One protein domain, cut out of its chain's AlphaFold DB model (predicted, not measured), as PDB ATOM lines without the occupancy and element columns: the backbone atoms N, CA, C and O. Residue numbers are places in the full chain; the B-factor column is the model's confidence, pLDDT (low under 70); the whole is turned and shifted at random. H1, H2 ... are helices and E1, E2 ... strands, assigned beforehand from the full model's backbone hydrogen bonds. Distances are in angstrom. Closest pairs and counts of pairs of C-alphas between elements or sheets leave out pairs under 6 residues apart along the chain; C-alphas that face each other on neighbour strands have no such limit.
ATOM      1  N   GLN A   2      -8.216  -4.443  14.547       91.06
ATOM      2  CA  GLN A   2      -8.846  -5.771  14.354       91.06
ATOM      3  C   GLN A   2      -8.381  -6.539  13.093       91.06
ATOM      4  O   GLN A   2      -8.152  -7.742  13.146       91.06
ATOM      5  N   ARG A   3      -8.168  -5.855  11.954       90.19
ATOM      6  CA  ARG A   3      -7.638  -6.495  10.726       90.19
ATOM      7  C   ARG A   3      -6.231  -7.074  10.919       90.19
ATOM      8  O   ARG A   3      -5.942  -8.150  10.407       90.19
ATOM      9  N   THR A   4      -5.380  -6.378  11.671       91.00
ATOM     10  CA  THR A   4      -4.027  -6.836  12.014       91.00
ATOM     11  C   THR A   4      -4.088  -8.075  12.900       91.00
ATOM     12  O   THR A   4      -3.385  -9.040  12.625       91.00
ATOM     13  N   VAL A   5      -4.982  -8.079  13.899       89.62
ATOM     14  CA  VAL A   5      -5.246  -9.253  14.748       89.62
ATOM     15  C   VAL A   5      -5.670 -10.440  13.891       89.62
ATOM     16  O   VAL A   5      -5.037 -11.483  13.969       89.62
ATOM     17  N   ARG A   6      -6.659 -10.272  13.003       91.75
ATOM     18  CA  ARG A   6      -7.108 -11.338  12.094       91.75
ATOM     19  C   ARG A   6      -5.961 -11.914  11.258       91.75
ATOM     20  O   ARG A   6      -5.800 -13.126  11.189       91.75
ATOM     21  N   LEU A   7      -5.146 -11.059  10.632       91.50
ATOM     22  CA  LEU A   7      -3.997 -11.500   9.830       91.50
ATOM     23  C   LEU A   7      -2.960 -12.256  10.667       91.50
ATOM     24  O   LEU A   7      -2.437 -13.273  10.216       91.50
ATOM     25  N   ALA A   8      -2.674 -11.775  11.877       91.81
ATOM     26  CA  ALA A   8      -1.747 -12.423  12.795       91.81
ATOM     27  C   ALA A   8      -2.292 -13.775  13.291       91.81
ATOM     28  O   ALA A   8      -1.552 -14.757  13.291       91.81
ATOM     29  N   THR A   9      -3.582 -13.868  13.630       90.88
ATOM     30  CA  THR A   9      -4.226 -15.126  14.040       90.88
ATOM     31  C   THR A   9      -4.208 -16.157  12.914       90.88
ATOM     32  O   THR A   9      -3.803 -17.292  13.141       90.88
ATOM     33  N   MET A  10      -4.542 -15.769  11.677       88.88
ATOM     34  CA  MET A  10      -4.487 -16.680  10.521       88.88
ATOM     35  C   MET A  10      -3.069 -17.194  10.213       88.88
ATOM     36  O   MET A  10      -2.927 -18.254   9.607       88.88
ATOM     37  N   ARG A  11      -2.028 -16.460  10.629       91.38
ATOM     38  CA  ARG A  11      -0.612 -16.862  10.531       91.38
ATOM     39  C   ARG A  11      -0.115 -17.656  11.747       91.38
ATOM     40  O   ARG A  11       1.058 -18.001  11.791       91.38
ATOM     41  N   GLY A  12      -0.973 -17.918  12.735       89.44
ATOM     42  CA  GLY A  12      -0.596 -18.597  13.978       89.44
ATOM     43  C   GLY A  12       0.201 -17.726  14.959       89.44
ATOM     44  O   GLY A  12       0.704 -18.236  15.953       89.44
ATOM     45  N   CYS A  13       0.310 -16.415  14.717       92.69
ATOM     46  CA  CYS A  13       1.079 -15.495  15.562       92.69
ATOM     47  C   CYS A  13       0.324 -15.055  16.827       92.69
ATOM     48  O   CYS A  13       0.929 -14.480  17.727       92.69
ATOM     49  N   VAL A  14      -0.991 -15.284  16.894       89.94
ATOM     50  CA  VAL A  14      -1.812 -14.987  18.075       89.94
ATOM     51  C   VAL A  14      -2.216 -16.309  18.731       89.94
ATOM     52  O   VAL A  14      -2.943 -17.084  18.104       89.94
ATOM     53  N   PRO A  15      -1.786 -16.589  19.976       90.19
ATOM     54  CA  PRO A  15      -2.148 -17.821  20.671       90.19
ATOM     55  C   PRO A  15      -3.661 -17.983  20.846       90.19
ATOM     56  O   PRO A  15      -4.392 -17.005  21.019       90.19
ATOM     57  N   ASN A  16      -4.124 -19.235  20.891       86.50
ATOM     58  CA  ASN A  16      -5.541 -19.580  21.054       86.50
ATOM     59  C   ASN A  16      -6.179 -18.933  22.295       86.50
ATOM     60  O   ASN A  16      -7.232 -18.306  22.202       86.50
ATOM     61  N   ALA A  17      -5.476 -18.973  23.432       87.75
ATOM     62  CA  ALA A  17      -5.916 -18.350  24.680       87.75
ATOM     63  C   ALA A  17      -6.088 -16.820  24.595       87.75
ATOM     64  O   ALA A  17      -6.789 -16.235  25.420       87.75
ATOM     65  N   VAL A  18      -5.450 -16.171  23.614       88.81
ATOM     66  CA  VAL A  18      -5.521 -14.722  23.408       88.81
ATOM     67  C   VAL A  18      -6.668 -14.380  22.467       88.81
ATOM     68  O   VAL A  18      -7.560 -13.632  22.859       88.81
ATOM     69  N   TRP A  19      -6.701 -14.941  21.251       88.44
ATOM     70  CA  TRP A  19      -7.733 -14.544  20.283       88.44
ATOM     71  C   TRP A  19      -9.144 -14.934  20.732       88.44
ATOM     72  O   TRP A  19     -10.089 -14.219  20.408       88.44
ATOM     73  N   LYS A  20      -9.301 -15.990  21.544       86.56
ATOM     74  CA  LYS A  20     -10.594 -16.367  22.142       86.56
ATOM     75  C   LYS A  20     -11.185 -15.315  23.080       86.56
ATOM     76  O   LYS A  20     -12.364 -15.410  23.400       86.56
ATOM     77  N   ARG A  21     -10.398 -14.335  23.527       88.44
ATOM     78  CA  ARG A  21     -10.839 -13.220  24.384       88.44
ATOM     79  C   ARG A  21     -10.980 -11.903  23.617       88.44
ATOM     80  O   ARG A  21     -11.323 -10.885  24.201       88.44
ATOM     81  N   LEU A  22     -10.678 -11.900  22.318       90.12
ATOM     82  CA  LEU A  22     -10.823 -10.727  21.462       90.12
ATOM     83  C   LEU A  22     -12.157 -10.823  20.730       90.12
ATOM     84  O   LEU A  22     -12.425 -11.822  20.068       90.12
ATOM     85  N   HIS A  23     -12.971  -9.781  20.830       91.06
ATOM     86  CA  HIS A  23     -14.337  -9.770  20.313       91.06
ATOM     87  C   HIS A  23     -14.372  -9.037  18.965       91.06
ATOM     88  O   HIS A  23     -14.238  -7.809  18.947       91.06
ATOM     89  N   PRO A  24     -14.465  -9.754  17.828       93.06
ATOM     90  CA  PRO A  24     -14.568  -9.111  16.529       93.06
ATOM     91  C   PRO A  24     -15.909  -8.398  16.416       93.06
ATOM     92  O   PRO A  24     -16.947  -8.990  16.697       93.06
ATOM     93  N   THR A  25     -15.903  -7.162  15.932       95.38
ATOM     94  CA  THR A  25     -17.132  -6.398  15.679       95.38
ATOM     95  C   THR A  25     -17.173  -5.852  14.260       95.38
ATOM     96  O   THR A  25     -16.133  -5.644  13.623       95.38
ATOM     97  N   GLY A  26     -18.379  -5.612  13.753       96.38
ATOM     98  CA  GLY A  26     -18.622  -5.095  12.409       96.38
ATOM     99  C   GLY A  26     -18.856  -6.194  11.375       96.38
ATOM    100  O   GLY A  26     -19.135  -7.340  11.707       96.38
ATOM    101  N   VAL A  27     -18.777  -5.831  10.092       97.38
ATOM    102  CA  VAL A  27     -19.058  -6.750   8.977       97.38
ATOM    103  C   VAL A  27     -17.759  -7.242   8.354       97.38
ATOM    104  O   VAL A  27     -16.919  -6.451   7.918       97.38
ATOM    105  N   TRP A  28     -17.620  -8.561   8.267       96.94
ATOM    106  CA  TRP A  28     -16.419  -9.240   7.803       96.94
ATOM    107  C   TRP A  28     -16.715 -10.126   6.603       96.94
ATOM    108  O   TRP A  28     -17.756 -10.765   6.531       96.94
ATOM    109  N   THR A  29     -15.776 -10.196   5.659       96.25
ATOM    110  CA  THR A  29     -15.819 -11.209   4.599       96.25
ATOM    111  C   THR A  29     -15.130 -12.480   5.078       96.25
ATOM    112  O   THR A  29     -13.928 -12.457   5.388       96.25
ATOM    113  N   LEU A  30     -15.889 -13.571   5.113       95.75
ATOM    114  CA  LEU A  30     -15.425 -14.938   5.343       95.75
ATOM    115  C   LEU A  30     -15.384 -15.699   4.016       95.75
ATOM    116  O   LEU A  30     -15.922 -15.231   3.010       95.75
ATOM    117  N   ARG A  31     -14.710 -16.850   4.003       95.25
ATOM    118  CA  ARG A  31     -14.630 -17.728   2.830       95.25
ATOM    119  C   ARG A  31     -15.341 -19.038   3.116       95.25
ATOM    120  O   ARG A  31     -15.020 -19.683   4.107       95.25
ATOM    121  N   ALA A  32     -16.255 -19.411   2.232       96.31
ATOM    122  CA  ALA A  32     -16.845 -20.738   2.193       96.31
ATOM    123  C   ALA A  32     -15.806 -21.789   1.737       96.31
ATOM    124  O   ALA A  32     -14.741 -21.406   1.235       96.31
ATOM    125  N   PRO A  33     -16.091 -23.098   1.876       95.88
ATOM    126  CA  PRO A  33     -15.181 -24.179   1.478       95.88
ATOM    127  C   PRO A  33     -14.680 -24.121   0.029       95.88
ATOM    128  O   PRO A  33     -13.544 -24.492  -0.244       95.88
ATOM    129  N   ASP A  34     -15.478 -23.594  -0.901       96.00
ATOM    130  CA  ASP A  34     -15.078 -23.382  -2.301       96.00
ATOM    131  C   ASP A  34     -14.234 -22.110  -2.531       96.00
ATOM    132  O   ASP A  34     -13.952 -21.727  -3.665       96.00
ATOM    133  N   GLY A  35     -13.849 -21.419  -1.455       95.62
ATOM    134  CA  GLY A  35     -13.087 -20.172  -1.472       95.62
ATOM    135  C   GLY A  35     -13.928 -18.919  -1.730       95.62
ATOM    136  O   GLY A  35     -13.401 -17.798  -1.629       95.62
ATOM    137  N   SER A  36     -15.216 -19.083  -2.031       96.44
ATOM    138  CA  SER A  36     -16.125 -17.998  -2.365       96.44
ATOM    139  C   SER A  36     -16.478 -17.165  -1.120       96.44
ATOM    140  O   SER A  36     -16.587 -17.670  -0.004       96.44
ATOM    141  N   GLY A  37     -16.600 -15.843  -1.287       96.75
ATOM    142  CA  GLY A  37     -16.808 -14.928  -0.157       96.75
ATOM    143  C   GLY A  37     -18.271 -14.759   0.261       96.75
ATOM    144  O   GLY A  37     -19.132 -14.611  -0.604       96.75
ATOM    145  N   PHE A  38     -18.531 -14.679   1.567       97.69
ATOM    146  CA  PHE A  38     -19.810 -14.240   2.148       97.69
ATOM    147  C   PHE A  38     -19.569 -13.261   3.308       97.69
ATOM    148  O   PHE A  38     -18.442 -13.139   3.799       97.69
ATOM    149  N   ARG A  39     -20.594 -12.499   3.705       98.31
ATOM    150  CA  ARG A  39     -20.493 -11.515   4.793       98.31
ATOM    151  C   ARG A  39     -20.966 -12.120   6.113       98.31
ATOM    152  O   ARG A  39     -21.937 -12.859   6.131       98.31
ATOM    153  N   TYR A  40     -20.300 -11.773   7.204       98.12
ATOM    154  CA  TYR A  40     -20.713 -12.107   8.562       98.12
ATOM    155  C   TYR A  40     -20.630 -10.838   9.411       98.12
ATOM    156  O   TYR A  40     -19.565 -10.221   9.512       98.12
ATOM    157  N   ALA A  41     -21.765 -10.400   9.939       97.81
ATOM    158  CA  ALA A  41     -21.872  -9.297  10.874       97.81
ATOM    159  C   ALA A  41     -21.749  -9.839  12.298       97.81
ATOM    160  O   ALA A  41     -22.445 -10.783  12.657       97.81
ATOM    161  N   SER A  42     -20.878  -9.230  13.096       95.62
ATOM    162  CA  SER A  42     -20.693  -9.593  14.496       95.62
ATOM    163  C   SER A  42     -20.775  -8.374  15.407       95.62
ATOM    164  O   SER A  42     -20.325  -7.275  15.058       95.62
ATOM    165  N   ASP A  43     -21.309  -8.608  16.598       91.69
ATOM    166  CA  ASP A  43     -21.306  -7.682  17.724       91.69
ATOM    167  C   ASP A  43     -20.427  -8.256  18.852       91.69
ATOM    168  O   ASP A  43     -19.907  -9.371  18.751       91.69
ATOM    169  N   ALA A  44     -20.163  -7.475  19.902       87.31
ATOM    170  CA  ALA A  44     -19.167  -7.847  20.914       87.31
ATOM    171  C   ALA A  44     -19.549  -9.116  21.703       87.31
ATOM    172  O   ALA A  44     -18.677  -9.830  22.196       87.31
ATOM    173  N   ASP A  45     -20.837  -9.414  21.798       86.31
ATOM    174  CA  ASP A  45     -21.409 -10.580  22.465       86.31
ATOM    175  C   ASP A  45     -21.564 -11.797  21.527       86.31
ATOM    176  O   ASP A  45     -22.120 -12.822  21.916       86.31
ATOM    177  N   ASP A  46     -21.090 -11.722  20.278       88.25
ATOM    178  CA  ASP A  46     -21.039 -12.873  19.379       88.25
ATOM    179  C   ASP A  46     -19.780 -13.706  19.661       88.25
ATOM    180  O   ASP A  46     -18.661 -13.399  19.234       88.25
ATOM    181  N   ILE A  47     -19.955 -14.776  20.434       84.38
ATOM    182  CA  ILE A  47     -18.849 -15.658  20.811       84.38
ATOM    183  C   ILE A  47     -18.390 -16.507  19.621       84.38
ATOM    184  O   ILE A  47     -17.186 -16.725  19.445       84.38
ATOM    185  N   LEU A  48     -19.326 -16.927  18.768       88.38
ATOM    186  CA  LEU A  48     -19.030 -17.721  17.582       88.38
ATOM    187  C   LEU A  48     -18.156 -16.930  16.599       88.38
ATOM    188  O   LEU A  48     -17.195 -17.466  16.037       88.38
ATOM    189  N   ALA A  49     -18.389 -15.621  16.485       91.19
ATOM    190  CA  ALA A  49     -17.606 -14.723  15.648       91.19
ATOM    191  C   ALA A  49     -16.092 -14.793  15.909       91.19
ATOM    192  O   ALA A  49     -15.306 -14.588  14.984       91.19
ATOM    193  N   ARG A  50     -15.649 -15.134  17.129       90.81
ATOM    194  CA  ARG A  50     -14.218 -15.285  17.452       90.81
ATOM    195  C   ARG A  50     -13.584 -16.416  16.636       90.81
ATOM    196  O   ARG A  50     -12.540 -16.206  16.017       90.81
ATOM    197  N   SER A  51     -14.240 -17.577  16.591       90.00
ATOM    198  CA  SER A  51     -13.805 -18.749  15.817       90.00
ATOM    199  C   SER A  51     -14.165 -18.657  14.333       90.00
ATOM    200  O   SER A  51     -13.584 -19.362  13.522       90.00
ATOM    201  N   LEU A  52     -15.102 -17.799  13.931       93.56
ATOM    202  CA  LEU A  52     -15.392 -17.599  12.509       93.56
ATOM    203  C   LEU A  52     -14.449 -16.568  11.876       93.56
ATOM    204  O   LEU A  52     -13.881 -16.805  10.810       93.56
ATOM    205  N   ILE A  53     -14.238 -15.423  12.524       94.56
ATOM    206  CA  ILE A  53     -13.556 -14.268  11.924       94.56
ATOM    207  C   ILE A  53     -12.041 -14.356  12.081       94.56
ATOM    208  O   ILE A  53     -11.322 -14.172  11.091       94.56
ATOM    209  N   TRP A  54     -11.534 -14.622  13.288       93.25
ATOM    210  CA  TRP A  54     -10.089 -14.564  13.552       93.25
ATOM    211  C   TRP A  54      -9.303 -15.654  12.857       93.25
ATOM    212  O   TRP A  54      -8.174 -15.435  12.425       93.25
ATOM    213  N   THR A  55      -9.918 -16.807  12.714       88.62
ATOM    214  CA  THR A  55      -9.294 -18.013  12.189       88.62
ATOM    215  C   THR A  55      -9.807 -18.338  10.782       88.62
ATOM    216  O   THR A  55      -9.316 -19.273  10.155       88.62
ATOM    217  N   ASN A  56     -10.764 -17.550  10.267       88.44
ATOM    218  CA  ASN A  56     -11.487 -17.814   9.026       88.44
ATOM    219  C   ASN A  56     -12.121 -19.215   9.040       88.44
ATOM    220  O   ASN A  56     -11.806 -20.045   8.188       88.44
ATOM    221  N   MET A  57     -12.962 -19.455  10.052       89.88
ATOM    222  CA  MET A  57     -13.677 -20.710  10.326       89.88
ATOM    223  C   MET A  57     -12.787 -21.911  10.674       89.88
ATOM    224  O   MET A  57     -13.291 -22.991  10.964       89.88
ATOM    225  N   ARG A  58     -11.458 -21.741  10.726       81.50
ATOM    226  CA  ARG A  58     -10.580 -22.745  11.340       81.50
ATOM    227  C   ARG A  58     -10.912 -22.787  12.836       81.50
ATOM    228  O   ARG A  58     -11.063 -21.743  13.457       81.50
ATOM    229  N   HIS A  59     -11.033 -23.953  13.442       84.38
ATOM    230  CA  HIS A  59     -11.495 -24.150  14.826       84.38
ATOM    231  C   HIS A  59     -12.990 -23.944  15.084       84.38
ATOM    232  O   HIS A  59     -13.385 -23.835  16.246       84.38
ATOM    233  N   TRP A  60     -13.819 -23.942  14.041       91.12
ATOM    234  CA  TRP A  60     -15.262 -24.120  14.171       91.12
ATOM    235  C   TRP A  60     -15.714 -25.235  13.229       91.12
ATOM    236  O   TRP A  60     -15.496 -25.135  12.024       91.12
ATOM    237  N   GLU A  61     -16.266 -26.307  13.807       90.00
ATOM    238  CA  GLU A  61     -16.867 -27.442  13.089       90.00
ATOM    239  C   GLU A  61     -16.111 -27.852  11.814       90.00
ATOM    240  O   GLU A  61     -16.681 -28.008  10.732       90.00
TER     241      GLU A  61
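Overview. This is residues 2 to 61 of the 261 residues of the protein "FkbM family methyltransferase" of Streptomyces xinghaiensis (UniProt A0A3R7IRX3). A two-stranded hairpin, E1 and E2, and two helices, H1 and H2, are set round a short helix, H3, which lies nearest the middle. The helices meet only loosely, each pair having one pair of C-alphas within 8 A. The printed part has 60 residues, with three named helices and two named strands in the order H1, H2, E1, E2, H3; the sheet, E1 - E2, is antiparallel and the class is mixed, helices and strands. The whole is compact, with a radius of gyration of the C-alphas of 10.6 A, and rounded, spanning 28 by 24 by 23 A.

Arrangement. E1, residues 26 to 31, and E2, residues 37 to 42, form a hairpin, antiparallel with 148 degrees between their directions. N 28 and O 40 are within hydrogen-bond range at 2.8 A, as are N 38 and O 30 at 3.0 A. H3, residues 48 to 53, comes nearest E1 at the C-alphas of Leu 30 and Ile 53, 6.9 A apart, and nearest E2 at those of Ser 42 and Ala 49, 6.1 A apart. H1, residues 2 to 10, is close to H3 but not clearly touching: their closest C-alphas, of Arg 6 and Ile 53, are 7.1 A apart. Their lines are about perpendicular, at 85 degrees. H2, residues 16 to 19, is close to H3 but not clearly touching; their closest C-alphas, of Trp 19 and Arg 50, are 7.1 A apart. H1 is apart from E1 and E2. Every O i to N i+4 pair is within hydrogen-bond range in H1 and H3; H2 is too short for such a pair.

Along the chain. E1 measures 16.3 A, E2 16.1 A and H1 12.4 A from first to last C-alpha. H1 begins at C-alpha 2 (-8.846, -5.771, 14.354), and H3 ends at C-alpha 53 (-13.556, -14.268, 11.924).

Size, cuts and confidence. The two C-alphas farthest apart, of Ala 17 and Asp 34, are 28.9 A apart. The printed part has no cut and no long link, and no printed residue has a pLDDT under 70.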